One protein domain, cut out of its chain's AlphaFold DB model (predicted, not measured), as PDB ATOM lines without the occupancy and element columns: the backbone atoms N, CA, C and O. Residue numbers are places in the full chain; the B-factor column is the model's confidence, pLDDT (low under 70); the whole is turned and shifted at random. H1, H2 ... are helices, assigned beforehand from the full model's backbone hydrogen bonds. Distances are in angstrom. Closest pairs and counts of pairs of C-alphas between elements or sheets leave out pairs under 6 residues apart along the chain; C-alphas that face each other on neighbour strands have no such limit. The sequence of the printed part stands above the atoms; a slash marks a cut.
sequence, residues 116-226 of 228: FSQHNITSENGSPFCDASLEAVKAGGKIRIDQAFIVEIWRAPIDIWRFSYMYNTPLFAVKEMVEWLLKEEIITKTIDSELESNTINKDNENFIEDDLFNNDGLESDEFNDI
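This is residues 116 to 226 of the 228 residues of an uncharacterized protein of Chlorobi bacterium (UniProt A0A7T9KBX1). A small body of crossed helices has H2 in its middle, with H1 across one side of it and H4 across another, while H3 packs on the first part of H4. From this body a long loop swings out, its residues 192 to 219 standing free, and returns to the short H5 near the end of H3. The printed part has 111 residues with five named helices, H1 to H5 in chain order, and no named strand; the class is all helix, though under half of the residues, 49, are in named elements. The whole is compact, with a radius of gyration of the C-alphas of 14.7 A and spans of 38 by 36 by 27 A.

H1, residues 126 to 138, touches H2, residues 145 to 155, with its residues 129 to 134 alone. Their closest C-alphas, of Ser 133 and Gln 147, are 5.0 A apart, and their lines are about perpendicular at 80 degrees. H2 touches H4, residues 171 to 183, about perpendicular at 74 degrees, with the C-alphas of Asp 146 and Met 177 closest at 6.2 A. H3, residues 160 to 166, touches residues 171 to 175 alone of H4, closest at the C-alphas of Ser 164 and Leu 171, 5.6 A, at a steep tilt of 47 degrees, opposite ways. H5, residues 220 to 224, is close to but not clearly touching H3, with the C-alphas of Met 166 and Ser 220 closest at 7.2 A. H1 and H4 are apart. In H1, H2, H3, H4 and H5 every O i to N i+4 pair is within hydrogen-bond range.

H1 begins at C-alpha 126 (9.726, 12.208, -41.642) and measures 18.4 A from first to last C-alpha, as does H4; H2 measures 15.3 A. H5 ends at C-alpha 224 (-7.951, 1.629, -32.252).

The C-alphas farthest apart, of Gly 141 and Ile 200, are 40.2 A apart. The printed part has no cut, and the link from H4 to H5, 36 residues, is long. Mean pLDDT of the printed part is 77.5; residues 191 to 225 are under 70.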
ATOM      1  N   PHE A 116       8.968  -1.746 -41.575       94.62
ATOM      2  CA  PHE A 116       9.507  -0.431 -41.251       94.62
ATOM      3  C   PHE A 116       9.867  -0.335 -39.772       94.62
ATOM      4  O   PHE A 116       9.231  -0.934 -38.911       94.62
ATOM      5  N   SER A 117      10.893   0.454 -39.483       94.00
ATOM      6  CA  SER A 117      11.416   0.782 -38.160       94.00
ATOM      7  C   SER A 117      11.707   2.278 -38.079       94.00
ATOM      8  O   SER A 117      11.668   2.978 -39.093       94.00
ATOM      9  N   GLN A 118      12.064   2.782 -36.900       94.44
ATOM     10  CA  GLN A 118      12.427   4.190 -36.728       94.44
ATOM     11  C   GLN A 118      13.516   4.664 -37.714       94.44
ATOM     12  O   GLN A 118      13.488   5.814 -38.144       94.44
ATOM     13  N   HIS A 119      14.433   3.783 -38.136       94.12
ATOM     14  CA  HIS A 119      15.471   4.101 -39.129       94.12
ATOM     15  C   HIS A 119      14.925   4.443 -40.516       94.12
ATOM     16  O   HIS A 119      15.596   5.113 -41.297       94.12
ATOM     17  N   ASN A 120      13.708   4.000 -40.823       95.31
ATOM     18  CA  ASN A 120      13.040   4.303 -42.076       95.31
ATOM     19  C   ASN A 120      12.414   5.704 -42.078       95.31
ATOM     20  O   ASN A 120      12.023   6.168 -43.143       95.31
ATOM     21  N   ILE A 121      12.300   6.385 -40.932       96.75
ATOM     22  CA  ILE A 121      11.754   7.746 -40.848       96.75
ATOM     23  C   ILE A 121      12.830   8.741 -41.291       96.75
ATOM     24  O   ILE A 121      13.916   8.804 -40.711       96.75
ATOM     25  N   THR A 122      12.541   9.548 -42.314       97.00
ATOM     26  CA  THR A 122      13.530  10.495 -42.847       97.00
ATOM     27  C   THR A 122      13.722  11.700 -41.932       97.00
ATOM     28  O   THR A 122      12.831  12.106 -41.187       97.00
ATOM     29  N   SER A 123      14.897  12.324 -41.992       95.06
ATOM     30  CA  SER A 123      15.194  13.494 -41.163       95.06
ATOM     31  C   SER A 123      14.486  14.769 -41.630       95.06
ATOM     32  O   SER A 123      14.090  15.572 -40.788       95.06
ATOM     33  N   GLU A 124      14.340  14.969 -42.944       95.69
ATOM     34  CA  GLU A 124      13.819  16.216 -43.522       95.69
ATOM     35  C   GLU A 124      12.293  16.314 -43.425       95.69
ATOM     36  O   GLU A 124      11.784  17.286 -42.867       95.69
ATOM     37  N   ASN A 125      11.570  15.296 -43.903       97.12
ATOM     38  CA  ASN A 125      10.102  15.294 -43.919       97.12
ATOM     39  C   ASN A 125       9.507  14.356 -42.859       97.12
ATOM     40  O   ASN A 125       8.468  14.665 -42.274       97.12
ATOM     41  N   GLY A 126      10.178  13.236 -42.575       97.50
ATOM     42  CA  GLY A 126       9.726  12.208 -41.642       97.50
ATOM     43  C   GLY A 126       9.660  12.675 -40.195       97.50
ATOM     44  O   GLY A 126       8.617  12.559 -39.556       97.50
ATOM     45  N   SER A 127      10.750  13.245 -39.687       97.06
ATOM     46  CA  SER A 127      10.855  13.688 -38.294       97.06
ATOM     47  C   SER A 127       9.814  14.765 -37.938       97.06
ATOM     48  O   SER A 127       9.037  14.536 -37.009       97.06
ATOM     49  N   PRO A 128       9.649  15.865 -38.712       98.06
ATOM     50  CA  PRO A 128       8.589  16.839 -38.434       98.06
ATOM     51  C   PRO A 128       7.175  16.246 -38.495       98.06
ATOM     52  O   PRO A 128       6.298  16.642 -37.725       98.06
ATOM     53  N   PHE A 129       6.936  15.300 -39.409       97.88
ATOM     54  CA  PHE A 129       5.650  14.616 -39.525       97.88
ATOM     55  C   PHE A 129       5.382  13.694 -38.324       97.88
ATOM     56  O   PHE A 129       4.265  13.669 -37.799       97.88
ATOM     57  N   CYS A 130       6.403  12.973 -37.857       97.06
ATOM     58  CA  CYS A 130       6.351  12.142 -36.659       97.06
ATOM     59  C   CYS A 130       6.059  12.989 -35.413       97.06
ATOM     60  O   CYS A 130       5.123  12.681 -34.678       97.06
ATOM     61  N   ASP A 131       6.771  14.103 -35.222       96.88
ATOM     62  CA  ASP A 131       6.547  15.028 -34.105       96.88
ATOM     63  C   ASP A 131       5.110  15.564 -34.098       96.88
ATOM     64  O   ASP A 131       4.419  15.520 -33.078       96.88
ATOM     65  N   ALA A 132       4.612  16.009 -35.255       96.25
ATOM     66  CA  ALA A 132       3.234  16.476 -35.389       96.25
ATOM     67  C   ALA A 132       2.204  15.373 -35.082       96.25
ATOM     68  O   ALA A 132       1.136  15.655 -34.535       96.25
ATOM     69  N   SER A 133       2.516  14.121 -35.421       96.00
ATOM     70  CA  SER A 133       1.664  12.961 -35.138       96.00
ATOM     71  C   SER A 133       1.654  12.614 -33.647       96.00
ATOM     72  O   SER A 133       0.584  12.395 -33.082       96.00
ATOM     73  N   LEU A 134       2.811  12.663 -32.980       94.81
ATOM     74  CA  LEU A 134       2.920  12.483 -31.528       94.81
ATOM     75  C   LEU A 134       2.147  13.568 -30.764       94.81
ATOM     76  O   LEU A 134       1.444  13.263 -29.803       94.81
ATOM     77  N   GLU A 135       2.220  14.827 -31.201       94.94
ATOM     78  CA  GLU A 135       1.429  15.911 -30.606       94.94
ATOM     79  C   GLU A 135      -0.080  15.726 -30.830       94.94
ATOM     80  O   GLU A 135      -0.872  15.998 -29.928       94.94
ATOM     81  N   ALA A 136      -0.494  15.207 -31.992       91.94
ATOM     82  CA  ALA A 136      -1.898  14.891 -32.255       91.94
ATOM     83  C   ALA A 136      -2.431  13.796 -31.312       91.94
ATOM     84  O   ALA A 136      -3.526  13.947 -30.769       91.94
ATOM     85  N   VAL A 137      -1.633  12.754 -31.046       90.62
ATOM     86  CA  VAL A 137      -1.956  11.716 -30.049       90.62
ATOM     87  C   VAL A 137      -2.079  12.325 -28.651       90.62
ATOM     88  O   VAL A 137      -3.073  12.098 -27.963       90.62
ATOM     89  N   LYS A 138      -1.115  13.160 -28.232       90.94
ATOM     90  CA  LYS A 138      -1.144  13.835 -26.918       90.94
ATOM     91  C   LYS A 138      -2.363  14.739 -26.740       90.94
ATOM     92  O   LYS A 138      -2.854  14.893 -25.624       90.94
ATOM     93  N   ALA A 139      -2.854  15.336 -27.824       91.06
ATOM     94  CA  ALA A 139      -4.050  16.168 -27.799       91.06
ATOM     95  C   ALA A 139      -5.347  15.367 -27.554       91.06
ATOM     96  O   ALA A 139      -6.391  15.982 -27.329       91.06
ATOM     97  N   GLY A 140      -5.302  14.027 -27.585       84.44
ATOM     98  CA  GLY A 140      -6.447  13.146 -27.326       84.44
ATOM     99  C   GLY A 140      -7.539  13.222 -28.396       84.44
ATOM    100  O   GLY A 140      -8.686  12.854 -28.143       84.44
ATOM    101  N   GLY A 141      -7.203  13.769 -29.566       79.12
ATOM    102  CA  GLY A 141      -8.081  13.807 -30.725       79.12
ATOM    103  C   GLY A 141      -7.975  12.530 -31.547       79.12
ATOM    104  O   GLY A 141      -7.108  11.690 -31.317       79.12
ATOM    105  N   LYS A 142      -8.844  12.421 -32.549       86.44
ATOM    106  CA  LYS A 142      -8.673  11.395 -33.565       86.44
ATOM    107  C   LYS A 142      -7.476  11.707 -34.458       86.44
ATOM    108  O   LYS A 142      -7.212  12.873 -34.769       86.44
ATOM    109  N   ILE A 143      -6.771  10.663 -34.862       90.88
ATOM    110  CA  ILE A 143      -5.603  10.718 -35.727       90.88
ATOM    111  C   ILE A 143      -5.894   9.984 -37.026       90.88
ATOM    112  O   ILE A 143      -6.660   9.026 -37.078       90.88
ATOM    113  N   ARG A 144      -5.248  10.427 -38.097       93.56
ATOM    114  CA  ARG A 144      -5.331   9.729 -39.375       93.56
ATOM    115  C   ARG A 144      -4.463   8.468 -39.363       93.56
ATOM    116  O   ARG A 144      -3.467   8.398 -38.643       93.56
ATOM    117  N   ILE A 145      -4.783   7.516 -40.234       94.94
ATOM    118  CA  ILE A 145      -4.034   6.262 -40.412       94.94
ATOM    119  C   ILE A 145      -2.525   6.456 -40.674       94.94
ATOM    120  O   ILE A 145      -1.713   5.699 -40.155       94.94
ATOM    121  N   ASP A 146      -2.123   7.480 -41.430       96.44
ATOM    122  CA  ASP A 146      -0.716   7.812 -41.703       96.44
ATOM    123  C   ASP A 146       0.017   8.286 -40.438       96.44
ATOM    124  O   ASP A 146       1.174   7.937 -40.208       96.44
ATOM    125  N   GLN A 147      -0.681   9.035 -39.583       96.00
ATOM    126  CA  GLN A 147      -0.173   9.471 -38.281       96.00
ATOM    127  C   GLN A 147      -0.095   8.305 -37.290       96.00
ATOM    128  O   GLN A 147       0.868   8.194 -36.539       96.00
ATOM    129  N   ALA A 148      -1.086   7.412 -37.306       95.94
ATOM    130  CA  ALA A 148      -1.047   6.176 -36.535       95.94
ATOM    131  C   ALA A 148       0.162   5.323 -36.939       95.94
ATOM    132  O   ALA A 148       0.960   4.938 -36.090       95.94
ATOM    133  N   PHE A 149       0.351   5.107 -38.240       97.12
ATOM    134  CA  PHE A 149       1.441   4.291 -38.762       97.12
ATOM    135  C   PHE A 149       2.826   4.860 -38.431       97.12
ATOM    136  O   PHE A 149       3.700   4.111 -38.000       97.12
ATOM    137  N   ILE A 150       3.040   6.178 -38.559       97.50
ATOM    138  CA  ILE A 150       4.348   6.768 -38.227       97.50
ATOM    139  C   ILE A 150       4.663   6.673 -36.730       97.50
ATOM    140  O   ILE A 150       5.805   6.407 -36.360       97.50
ATOM    141  N   VAL A 151       3.655   6.846 -35.864       95.75
ATOM    142  CA  VAL A 151       3.812   6.687 -34.410       95.75
ATOM    143  C   VAL A 151       4.148   5.236 -34.080       95.75
ATOM    144  O   VAL A 151       5.025   4.981 -33.258       95.75
ATOM    145  N   GLU A 152       3.509   4.287 -34.754       94.75
ATOM    146  CA  GLU A 152       3.777   2.863 -34.582       94.75
ATOM    147  C   GLU A 152       5.209   2.487 -34.963       94.75
ATOM    148  O   GLU A 152       5.890   1.857 -34.152       94.75
ATOM    149  N   ILE A 153       5.688   2.947 -36.124       95.19
ATOM    150  CA  ILE A 153       7.074   2.772 -36.585       95.19
ATOM    151  C   ILE A 153       8.076   3.404 -35.610       95.19
ATOM    152  O   ILE A 153       9.134   2.827 -35.350       95.19
ATOM    153  N   TRP A 154       7.761   4.595 -35.085       95.31
ATOM    154  CA  TRP A 154       8.606   5.296 -34.117       95.31
ATOM    155  C   TRP A 154       8.739   4.521 -32.802       95.31
ATOM    156  O   TRP A 154       9.822   4.501 -32.221       95.31
ATOM    157  N   ARG A 155       7.665   3.862 -32.341       91.69
ATOM    158  CA  ARG A 155       7.670   3.074 -31.098       91.69
ATOM    159  C   ARG A 155       8.430   1.763 -31.240       91.69
ATOM    160  O   ARG A 155       9.174   1.400 -30.335       91.69
ATOM    161  N   ALA A 156       8.178   1.021 -32.313       91.19
ATOM    162  CA  ALA A 156       8.834  -0.252 -32.582       91.19
ATOM    163  C   ALA A 156       8.619  -0.682 -34.041       91.19
ATOM    164  O   ALA A 156       7.626  -0.295 -34.657       91.19
ATOM    165  N   PRO A 157       9.493  -1.541 -34.589       91.88
ATOM    166  CA  PRO A 157       9.314  -2.046 -35.940       91.88
ATOM    167  C   PRO A 157       7.957  -2.732 -36.162       91.88
ATOM    168  O   PRO A 157       7.430  -3.400 -35.265       91.88
ATOM    169  N   ILE A 158       7.397  -2.563 -37.358       94.06
ATOM    170  CA  ILE A 158       6.109  -3.135 -37.754       94.06
ATOM    171  C   ILE A 158       6.023  -3.278 -39.279       94.06
ATOM    172  O   ILE A 158       6.557  -2.458 -40.029       94.06
ATOM    173  N   ASP A 159       5.336  -4.321 -39.742       95.12
ATOM    174  CA  ASP A 159       4.952  -4.466 -41.145       95.12
ATOM    175  C   ASP A 159       3.509  -4.002 -41.404       95.12
ATOM    176  O   ASP A 159       2.675  -3.905 -40.498       95.12
ATOM    177  N   ILE A 160       3.192  -3.717 -42.666       96.00
ATOM    178  CA  ILE A 160       1.869  -3.195 -43.043       96.00
ATOM    179  C   ILE A 160       0.728  -4.182 -42.790       96.00
ATOM    180  O   ILE A 160      -0.397  -3.745 -42.545       96.00
ATOM    181  N   TRP A 161       0.982  -5.493 -42.851       97.06
ATOM    182  CA  TRP A 161      -0.047  -6.509 -42.640       97.06
ATOM    183  C   TRP A 161      -0.391  -6.578 -41.159       97.06
ATOM    184  O   TRP A 161      -1.568  -6.553 -40.804       97.06
ATOM    185  N   ARG A 162       0.621  -6.573 -40.286       95.38
ATOM    186  CA  ARG A 162       0.452  -6.518 -38.835       95.38
ATOM    187  C   ARG A 162      -0.255  -5.243 -38.408       95.38
ATOM    188  O   ARG A 162      -1.214  -5.326 -37.648       95.38
ATOM    189  N   PHE A 163       0.158  -4.091 -38.937       95.69
ATOM    190  CA  PHE A 163      -0.527  -2.825 -38.685       95.69
ATOM    191  C   PHE A 163      -1.999  -2.897 -39.119       95.69
ATOM    192  O   PHE A 163      -2.899  -2.640 -38.326       95.69
ATOM    193  N   SER A 164      -2.263  -3.332 -40.351       96.62
ATOM    194  CA  SER A 164      -3.621  -3.499 -40.883       96.62
ATOM    195  C   SER A 164      -4.486  -4.407 -40.001       96.62
ATOM    196  O   SER A 164      -5.636  -4.064 -39.720       96.62
ATOM    197  N   TYR A 165      -3.928  -5.521 -39.521       95.75
ATOM    198  CA  TYR A 165      -4.604  -6.469 -38.641       95.75
ATOM    199  C   TYR A 165      -4.891  -5.888 -37.250       95.75
ATOM    200  O   TYR A 165      -6.027  -5.953 -36.786       95.75
ATOM    201  N   MET A 166      -3.889  -5.286 -36.597       92.25
ATOM    202  CA  MET A 166      -4.022  -4.706 -35.252       92.25
ATOM    203  C   MET A 166      -5.040  -3.567 -35.214       92.25
ATOM    204  O   MET A 166      -5.847  -3.495 -34.287       92.25
ATOM    205  N   TYR A 167      -5.017  -2.722 -36.247       91.88
ATOM    206  CA  TYR A 167      -5.847  -1.524 -36.353       91.88
ATOM    207  C   TYR A 167      -7.132  -1.728 -37.151       91.88
ATOM    208  O   TYR A 167      -7.808  -0.759 -37.493       91.88
ATOM    209  N   ASN A 168      -7.460  -2.983 -37.489       93.38
ATOM    210  CA  ASN A 168      -8.636  -3.364 -38.275       93.38
ATOM    211  C   ASN A 168      -8.868  -2.444 -39.493       93.38
ATOM    212  O   ASN A 168      -9.987  -2.031 -39.807       93.38
ATOM    213  N   THR A 169      -7.776  -2.072 -40.159       94.31
ATOM    214  CA  THR A 169      -7.796  -1.113 -41.262       94.31
ATOM    215  C   THR A 169      -7.638  -1.863 -42.579       94.31
ATOM    216  O   THR A 169      -6.788  -2.747 -42.649       94.31
ATOM    217  N   PRO A 170      -8.397  -1.554 -43.648       95.88
ATOM    218  CA  PRO A 170      -8.295  -2.306 -44.896       95.88
ATOM    219  C   PRO A 170      -6.883  -2.279 -45.498       95.88
ATOM    220  O   PRO A 170      -6.328  -1.206 -45.736       95.88
ATOM    221  N   LEU A 171      -6.331  -3.453 -45.821       96.56
ATOM    222  CA  LEU A 171      -4.951  -3.587 -46.310       96.56
ATOM    223  C   LEU A 171      -4.668  -2.746 -47.564       96.56
ATOM    224  O   LEU A 171      -3.584  -2.186 -47.701       96.56
ATOM    225  N   PHE A 172      -5.642  -2.606 -48.471       95.62
ATOM    226  CA  PHE A 172      -5.475  -1.761 -49.659       95.62
ATOM    227  C   PHE A 172      -5.247  -0.285 -49.291       95.62
ATOM    228  O   PHE A 172      -4.407   0.367 -49.902       95.62
ATOM    229  N   ALA A 173      -5.943   0.221 -48.268       95.88
ATOM    230  CA  ALA A 173      -5.806   1.598 -47.806       95.88
ATOM    231  C   ALA A 173      -4.453   1.810 -47.114       95.88
ATOM    232  O   ALA A 173      -3.817   2.845 -47.301       95.88
ATOM    233  N   VAL A 174      -3.971   0.802 -46.375       97.44
ATOM    234  CA  VAL A 174      -2.625   0.810 -45.783       97.44
ATOM    235  C   VAL A 174      -1.556   0.852 -46.881       97.44
ATOM    236  O   VAL A 174      -0.635   1.660 -46.802       97.44
ATOM    237  N   LYS A 175      -1.695   0.054 -47.949       96.12
ATOM    238  CA  LYS A 175      -0.775   0.094 -49.100       96.12
ATOM    239  C   LYS A 175      -0.762   1.471 -49.773       96.12
ATOM    240  O   LYS A 175       0.311   2.015 -50.007       96.12
ATOM    241  N   GLU A 176      -1.928   2.066 -50.034       96.44
ATOM    242  CA  GLU A 176      -2.020   3.421 -50.606       96.44
ATOM    243  C   GLU A 176      -1.376   4.486 -49.704       96.44
ATOM    244  O   GLU A 176      -0.659   5.362 -50.191       96.44
ATOM    245  N   MET A 177      -1.595   4.391 -48.390       97.62
ATOM    246  CA  MET A 177      -0.990   5.278 -47.397       97.62
ATOM    247  C   MET A 177       0.539   5.165 -47.390       97.62
ATOM    248  O   MET A 177       1.220   6.190 -47.416       97.62
ATOM    249  N   VAL A 178       1.094   3.952 -47.438       96.94
ATOM    250  CA  VAL A 178       2.550   3.750 -47.478       96.94
ATOM    251  C   VAL A 178       3.169   4.279 -48.767       96.94
ATOM    252  O   VAL A 178       4.203   4.942 -48.714       96.94
ATOM    253  N   GLU A 179       2.535   4.060 -49.919       96.31
ATOM    254  CA  GLU A 179       3.009   4.629 -51.186       96.31
ATOM    255  C   GLU A 179       3.009   6.167 -51.157       96.31
ATOM    256  O   GLU A 179       3.921   6.803 -51.688       96.31
ATOM    257  N   TRP A 180       2.030   6.785 -50.487       97.19
ATOM    258  CA  TRP A 180       2.035   8.228 -50.255       97.19
ATOM    259  C   TRP A 180       3.188   8.663 -49.337       97.19
ATOM    260  O   TRP A 180       3.926   9.578 -49.702       97.19
ATOM    261  N   LEU A 181       3.400   7.988 -48.202       97.88
ATOM    262  CA  LEU A 181       4.501   8.298 -47.277       97.88
ATOM    263  C   LEU A 181       5.879   8.178 -47.944       97.88
ATOM    264  O   LEU A 181       6.755   9.006 -47.695       97.88
ATOM    265  N   LEU A 182       6.066   7.176 -48.807       96.44
ATOM    266  CA  LEU A 182       7.286   6.999 -49.597       96.44
ATOM    267  C   LEU A 182       7.472   8.135 -50.607       96.44
ATOM    268  O   LEU A 182       8.567   8.673 -50.751       96.44
ATOM    269  N   LYS A 183       6.398   8.518 -51.304       97.25
ATOM    270  CA  LYS A 183       6.426   9.579 -52.314       97.25
ATOM    271  C   LYS A 183       6.725  10.956 -51.721       97.25
ATOM    272  O   LYS A 183       7.419  11.742 -52.361       97.25
ATOM    273  N   GLU A 184       6.197  11.252 -50.539       97.56
ATOM    274  CA  GLU A 184       6.468  12.502 -49.815       97.56
ATOM    275  C   GLU A 184       7.792  12.450 -49.029       97.56
ATOM    276  O   GLU A 184       8.112  13.370 -48.276       97.56
ATOM    277  N   GLU A 185       8.569  11.374 -49.200       97.00
ATOM    278  CA  GLU A 185       9.853  11.155 -48.537       97.00
ATOM    279  C   GLU A 185       9.735  11.231 -47.006       97.00
ATOM    280  O   GLU A 185      10.670  11.643 -46.330       97.00
ATOM    281  N   ILE A 186       8.584  10.856 -46.437       97.81
ATOM    282  CA  ILE A 186       8.361  10.784 -44.982       97.81
ATOM    283  C   ILE A 186       9.022   9.519 -44.428       97.81
ATOM    284  O   ILE A 186       9.654   9.555 -43.370       97.81
ATOM    285  N   ILE A 187       8.923   8.416 -45.174       97.19
ATOM    286  CA  ILE A 187       9.630   7.165 -44.892       97.19
ATOM    287  C   ILE A 187      10.430   6.695 -46.111       97.19
ATOM    288  O   ILE A 187      10.159   7.101 -47.240       97.19
ATOM    289  N   THR A 188      11.386   5.795 -45.894       94.69
ATOM    290  CA  THR A 188      12.149   5.096 -46.939       94.69
ATOM    291  C   THR A 188      12.011   3.581 -46.805       94.69
ATOM    292  O   THR A 188      11.858   3.049 -45.705       94.69
ATOM    293  N   LYS A 189      12.087   2.849 -47.925       86.56
ATOM    294  CA  LYS A 189      12.239   1.385 -47.882       86.56
ATOM    295  C   LYS A 189      13.636   1.036 -47.369       86.56
ATOM    296  O   LYS A 189      14.605   1.720 -47.700       86.56
ATOM    297  N   THR A 190      13.733  -0.035 -46.592       72.38
ATOM    298  CA  THR A 190      15.022  -0.605 -46.192       72.38
ATOM    299  C   THR A 190      15.762  -1.056 -47.448       72.38
ATOM    300  O   THR A 190      15.197  -1.756 -48.287       72.38
ATOM    301  N   ILE A 191      17.009  -0.621 -47.616       59.50
ATOM    302  CA  ILE A 191      17.867  -1.111 -48.698       59.50
ATOM    303  C   ILE A 191      18.400  -2.471 -48.235       59.50
ATOM    304  O   ILE A 191      18.944  -2.552 -47.136       59.50
ATOM    305  N   ASP A 192      18.272  -3.518 -49.056       47.53
ATOM    306  CA  ASP A 192      18.652  -4.909 -48.722       47.53
ATOM    307  C   ASP A 192      20.045  -5.056 -48.069       47.53
ATOM    308  O   ASP A 192      20.289  -5.996 -47.318       47.53
ATOM    309  N   SER A 193      20.960  -4.106 -48.288       38.22
ATOM    310  CA  SER A 193      22.294  -4.085 -47.677       38.22
ATOM    311  C   SER A 193      22.340  -3.791 -46.168       38.22
ATOM    312  O   SER A 193      23.388  -3.999 -45.566       38.22
ATOM    313  N   GLU A 194      21.269  -3.288 -45.544       44.31
ATOM    314  CA  GLU A 194      21.255  -2.926 -44.109       44.31
ATOM    315  C   GLU A 194      20.668  -4.016 -43.194       44.31
ATOM    316  O   GLU A 194      20.949  -4.033 -41.989       44.31
ATOM    317  N   LEU A 195      19.931  -4.984 -43.754       46.34
ATOM    318  CA  LEU A 195      19.430  -6.151 -43.012       46.34
ATOM    319  C   LEU A 195      20.576  -7.059 -42.526       46.34
ATOM    320  O   LEU A 195      20.469  -7.673 -41.467       46.34
ATOM    321  N   GLU A 196      21.713  -7.080 -43.232       35.81
ATOM    322  CA  GLU A 196      22.902  -7.845 -42.829       35.81
ATOM    323  C   GLU A 196      23.653  -7.230 -41.629       35.81
ATOM    324  O   GLU A 196      24.345  -7.947 -40.903       35.81
ATOM    325  N   SER A 197      23.510  -5.923 -41.370       35.25
ATOM    326  CA  SER A 197      24.235  -5.234 -40.287       35.25
ATOM    327  C   SER A 197      23.517  -5.231 -38.934       35.25
ATOM    328  O   SER A 197      24.179  -5.132 -37.897       35.25
ATOM    329  N   ASN A 198      22.192  -5.390 -38.909       38.78
ATOM    330  CA  ASN A 198      21.413  -5.328 -37.664       38.78
ATOM    331  C   ASN A 198      21.380  -6.647 -36.876       38.78
ATOM    332  O   ASN A 198      21.014  -6.653 -35.704       38.78
ATOM    333  N   THR A 199      21.869  -7.749 -37.450       37.12
ATOM    334  CA  THR A 199      22.056  -9.018 -36.719       37.12
ATOM    335  C   THR A 199      23.298  -8.996 -35.808       37.12
ATOM    336  O   THR A 199      23.480  -9.908 -35.006       37.12
ATOM    337  N   ILE A 200      24.157  -7.966 -35.900       33.84
ATOM    338  CA  ILE A 200      25.443  -7.897 -35.175       33.84
ATOM    339  C   ILE A 200      25.459  -6.843 -34.048       33.84
ATOM    340  O   ILE A 200      26.247  -6.979 -33.119       33.84
ATOM    341  N   ASN A 201      24.560  -5.854 -34.035       30.92
ATOM    342  CA  ASN A 201      24.520  -4.822 -32.986       30.92
ATOM    343  C   ASN A 201      23.272  -4.941 -32.096       30.92
ATOM    344  O   ASN A 201      22.422  -4.058 -32.089       30.92
ATOM    345  N   LYS A 202      23.177  -6.020 -31.306       38.44
ATOM    346  CA  LYS A 202      22.311  -6.051 -30.104       38.44
ATOM    347  C   LYS A 202      23.002  -5.508 -28.844       38.44
ATOM    348  O   LYS A 202      22.391  -5.472 -27.783       38.44
ATOM    349  N   ASP A 203      24.233  -5.018 -28.969       38.81
ATOM    350  CA  ASP A 203      24.997  -4.435 -27.869       38.81
ATOM    351  C   ASP A 203      25.202  -2.935 -28.121       38.81
ATOM    352  O   ASP A 203      26.149  -2.553 -28.809       38.81
ATOM    353  N   ASN A 204      24.284  -2.104 -27.610       35.84
ATOM    354  CA  ASN A 204      24.456  -0.704 -27.161       35.84
ATOM    355  C   ASN A 204      23.176   0.125 -27.370       35.84
ATOM    356  O   ASN A 204      23.174   1.106 -28.111       35.84
ATOM    357  N   GLU A 205      22.109  -0.203 -26.646       34.84
ATOM    358  CA  GLU A 205      21.081   0.790 -26.329       34.84
ATOM    359  C   GLU A 205      21.374   1.354 -24.938       34.84
ATOM    360  O   GLU A 205      20.993   0.799 -23.910       34.84
ATOM    361  N   ASN A 206      22.091   2.482 -24.903       30.30
ATOM    362  CA  ASN A 206      21.945   3.412 -23.790       30.30
ATOM    363  C   ASN A 206      20.578   4.073 -23.962       30.30
ATOM    364  O   ASN A 206      20.445   5.055 -24.693       30.30
ATOM    365  N   PHE A 207      19.577   3.504 -23.296       36.28
ATOM    366  CA  PHE A 207      18.299   4.151 -23.055       36.28
ATOM    367  C   PHE A 207      18.558   5.509 -22.397       36.28
ATOM    368  O   PHE A 207      19.109   5.591 -21.298       36.28
ATOM    369  N   ILE A 208      18.166   6.585 -23.076       31.70
ATOM    370  CA  ILE A 208      17.861   7.830 -22.383       31.70
ATOM    371  C   ILE A 208      16.525   7.566 -21.688       31.70
ATOM    372  O   ILE A 208      15.470   7.614 -22.317       31.70
ATOM    373  N   GLU A 209      16.586   7.209 -20.404       33.16
ATOM    374  CA  GLU A 209      15.460   7.360 -19.484       33.16
ATOM    375  C   GLU A 209      15.182   8.863 -19.342       33.16
ATOM    376  O   GLU A 209      15.708   9.526 -18.452       33.16
ATOM    377  N   ASP A 210      14.393   9.414 -20.263       30.81
ATOM    378  CA  ASP A 210      13.656  10.648 -20.019       30.81
ATOM    379  C   ASP A 210      12.218  10.257 -19.652       30.81
ATOM    380  O   ASP A 210      11.462   9.727 -20.468       30.81
ATOM    381  N   ASP A 211      11.884  10.516 -18.386       31.66
ATOM    382  CA  ASP A 211      10.624  10.308 -17.656       31.66
ATOM    383  C   ASP A 211       9.380  10.975 -18.304       31.66
ATOM    384  O   ASP A 211       8.663  11.751 -17.665       31.66
ATOM    385  N   LEU A 212       9.077  10.711 -19.579       32.44
ATOM    386  CA  LEU A 212       7.892  11.261 -20.258       32.44
ATOM    387  C   LEU A 212       6.801  10.240 -20.570       32.44
ATOM    388  O   LEU A 212       5.672  10.648 -20.829       32.44
ATOM    389  N   PHE A 213       7.082   8.945 -20.445       37.19
ATOM    390  CA  PHE A 213       6.063   7.901 -20.489       37.19
ATOM    391  C   PHE A 213       6.462   6.780 -19.532       37.19
ATOM    392  O   PHE A 213       7.185   5.857 -19.898       37.19
ATOM    393  N   ASN A 214       5.974   6.858 -18.288       27.98
ATOM    394  CA  ASN A 214       5.820   5.642 -17.494       27.98
ATOM    395  C   ASN A 214       5.075   4.620 -18.356       27.98
ATOM    396  O   ASN A 214       4.150   4.973 -19.083       27.98
ATOM    397  N   ASN A 215       5.561   3.391 -18.277       34.97
ATOM    398  CA  ASN A 215       5.295   2.230 -19.114       34.97
ATOM    399  C   ASN A 215       3.840   1.707 -19.018       34.97
ATOM    400  O   ASN A 215       3.626   0.531 -18.755       34.97
ATOM    401  N   ASP A 216       2.872   2.596 -19.239       32.16
ATOM    402  CA  ASP A 216       1.439   2.368 -19.441       32.16
ATOM    403  C   ASP A 216       1.067   2.978 -20.807       32.16
ATOM    404  O   ASP A 216       0.186   3.829 -20.932       32.16
ATOM    405  N   GLY A 217       1.839   2.636 -21.845       37.47
ATOM    406  CA  GLY A 217       1.502   3.032 -23.207       37.47
ATOM    407  C   GLY A 217       0.119   2.492 -23.547       37.47
ATOM    408  O   GLY A 217      -0.114   1.314 -23.290       37.47
ATOM    409  N   LEU A 218      -0.746   3.349 -24.110       39.72
ATOM    410  CA  LEU A 218      -2.093   2.985 -24.565       39.72
ATOM    411  C   LEU A 218      -2.056   1.576 -25.163       39.72
ATOM    412  O   LEU A 218      -1.269   1.332 -26.093       39.72
ATOM    413  N   GLU A 219      -2.824   0.653 -24.581       50.09
ATOM    414  CA  GLU A 219      -2.936  -0.707 -25.110       50.09
ATOM    415  C   GLU A 219      -3.403  -0.599 -26.572       50.09
ATOM    416  O   GLU A 219      -4.078   0.367 -26.937       50.09
ATOM    417  N   SER A 220      -3.028  -1.545 -27.443       53.41
ATOM    418  CA  SER A 220      -3.414  -1.516 -28.871       53.41
ATOM    419  C   SER A 220      -4.908  -1.236 -29.073       53.41
ATOM    420  O   SER A 220      -5.299  -0.567 -30.028       53.41
ATOM    421  N   ASP A 221      -5.719  -1.687 -28.118       51.06
ATOM    422  CA  ASP A 221      -7.166  -1.537 -28.089       51.06
ATOM    423  C   ASP A 221      -7.610  -0.079 -27.853       51.06
ATOM    424  O   ASP A 221      -8.590   0.358 -28.446       51.06
ATOM    425  N   GLU A 222      -6.869   0.714 -27.073       55.69
ATOM    426  CA  GLU A 222      -7.155   2.141 -26.851       55.69
ATOM    427  C   GLU A 222      -6.718   3.010 -28.039       55.69
ATOM    428  O   GLU A 222      -7.276   4.081 -28.283       55.69
ATOM    429  N   PHE A 223      -5.728   2.549 -28.808       61.62
ATOM    430  CA  PHE A 223      -5.256   3.247 -30.002       61.62
ATOM    431  C   PHE A 223      -6.181   3.012 -31.211       61.62
ATOM    432  O   PHE A 223      -6.292   3.880 -32.075       61.62
ATOM    433  N   ASN A 224      -6.920   1.898 -31.241       63.44
ATOM    434  CA  ASN A 224      -7.951   1.629 -32.252       63.44
ATOM    435  C   ASN A 224      -9.099   2.647 -32.221       63.44
ATOM    436  O   ASN A 224      -9.606   3.040 -33.271       63.44
ATOM    437  N   ASP A 225      -9.482   3.116 -31.033       69.81
ATOM    438  CA  ASP A 225     -10.623   4.022 -30.853       69.81
ATOM    439  C   ASP A 225     -10.362   5.452 -31.359       69.81
ATOM    440  O   ASP A 225     -11.300   6.249 -31.500       69.81
ATOM    441  N   ILE A 226      -9.100   5.789 -31.645       74.44
ATOM    442  CA  ILE A 226      -8.692   7.132 -32.071       74.44
ATOM    443  C   ILE A 226      -8.296   7.223 -33.548       74.44
ATOM    444  O   ILE A 226      -8.050   8.333 -34.012       74.44
TER     445      ILE A 226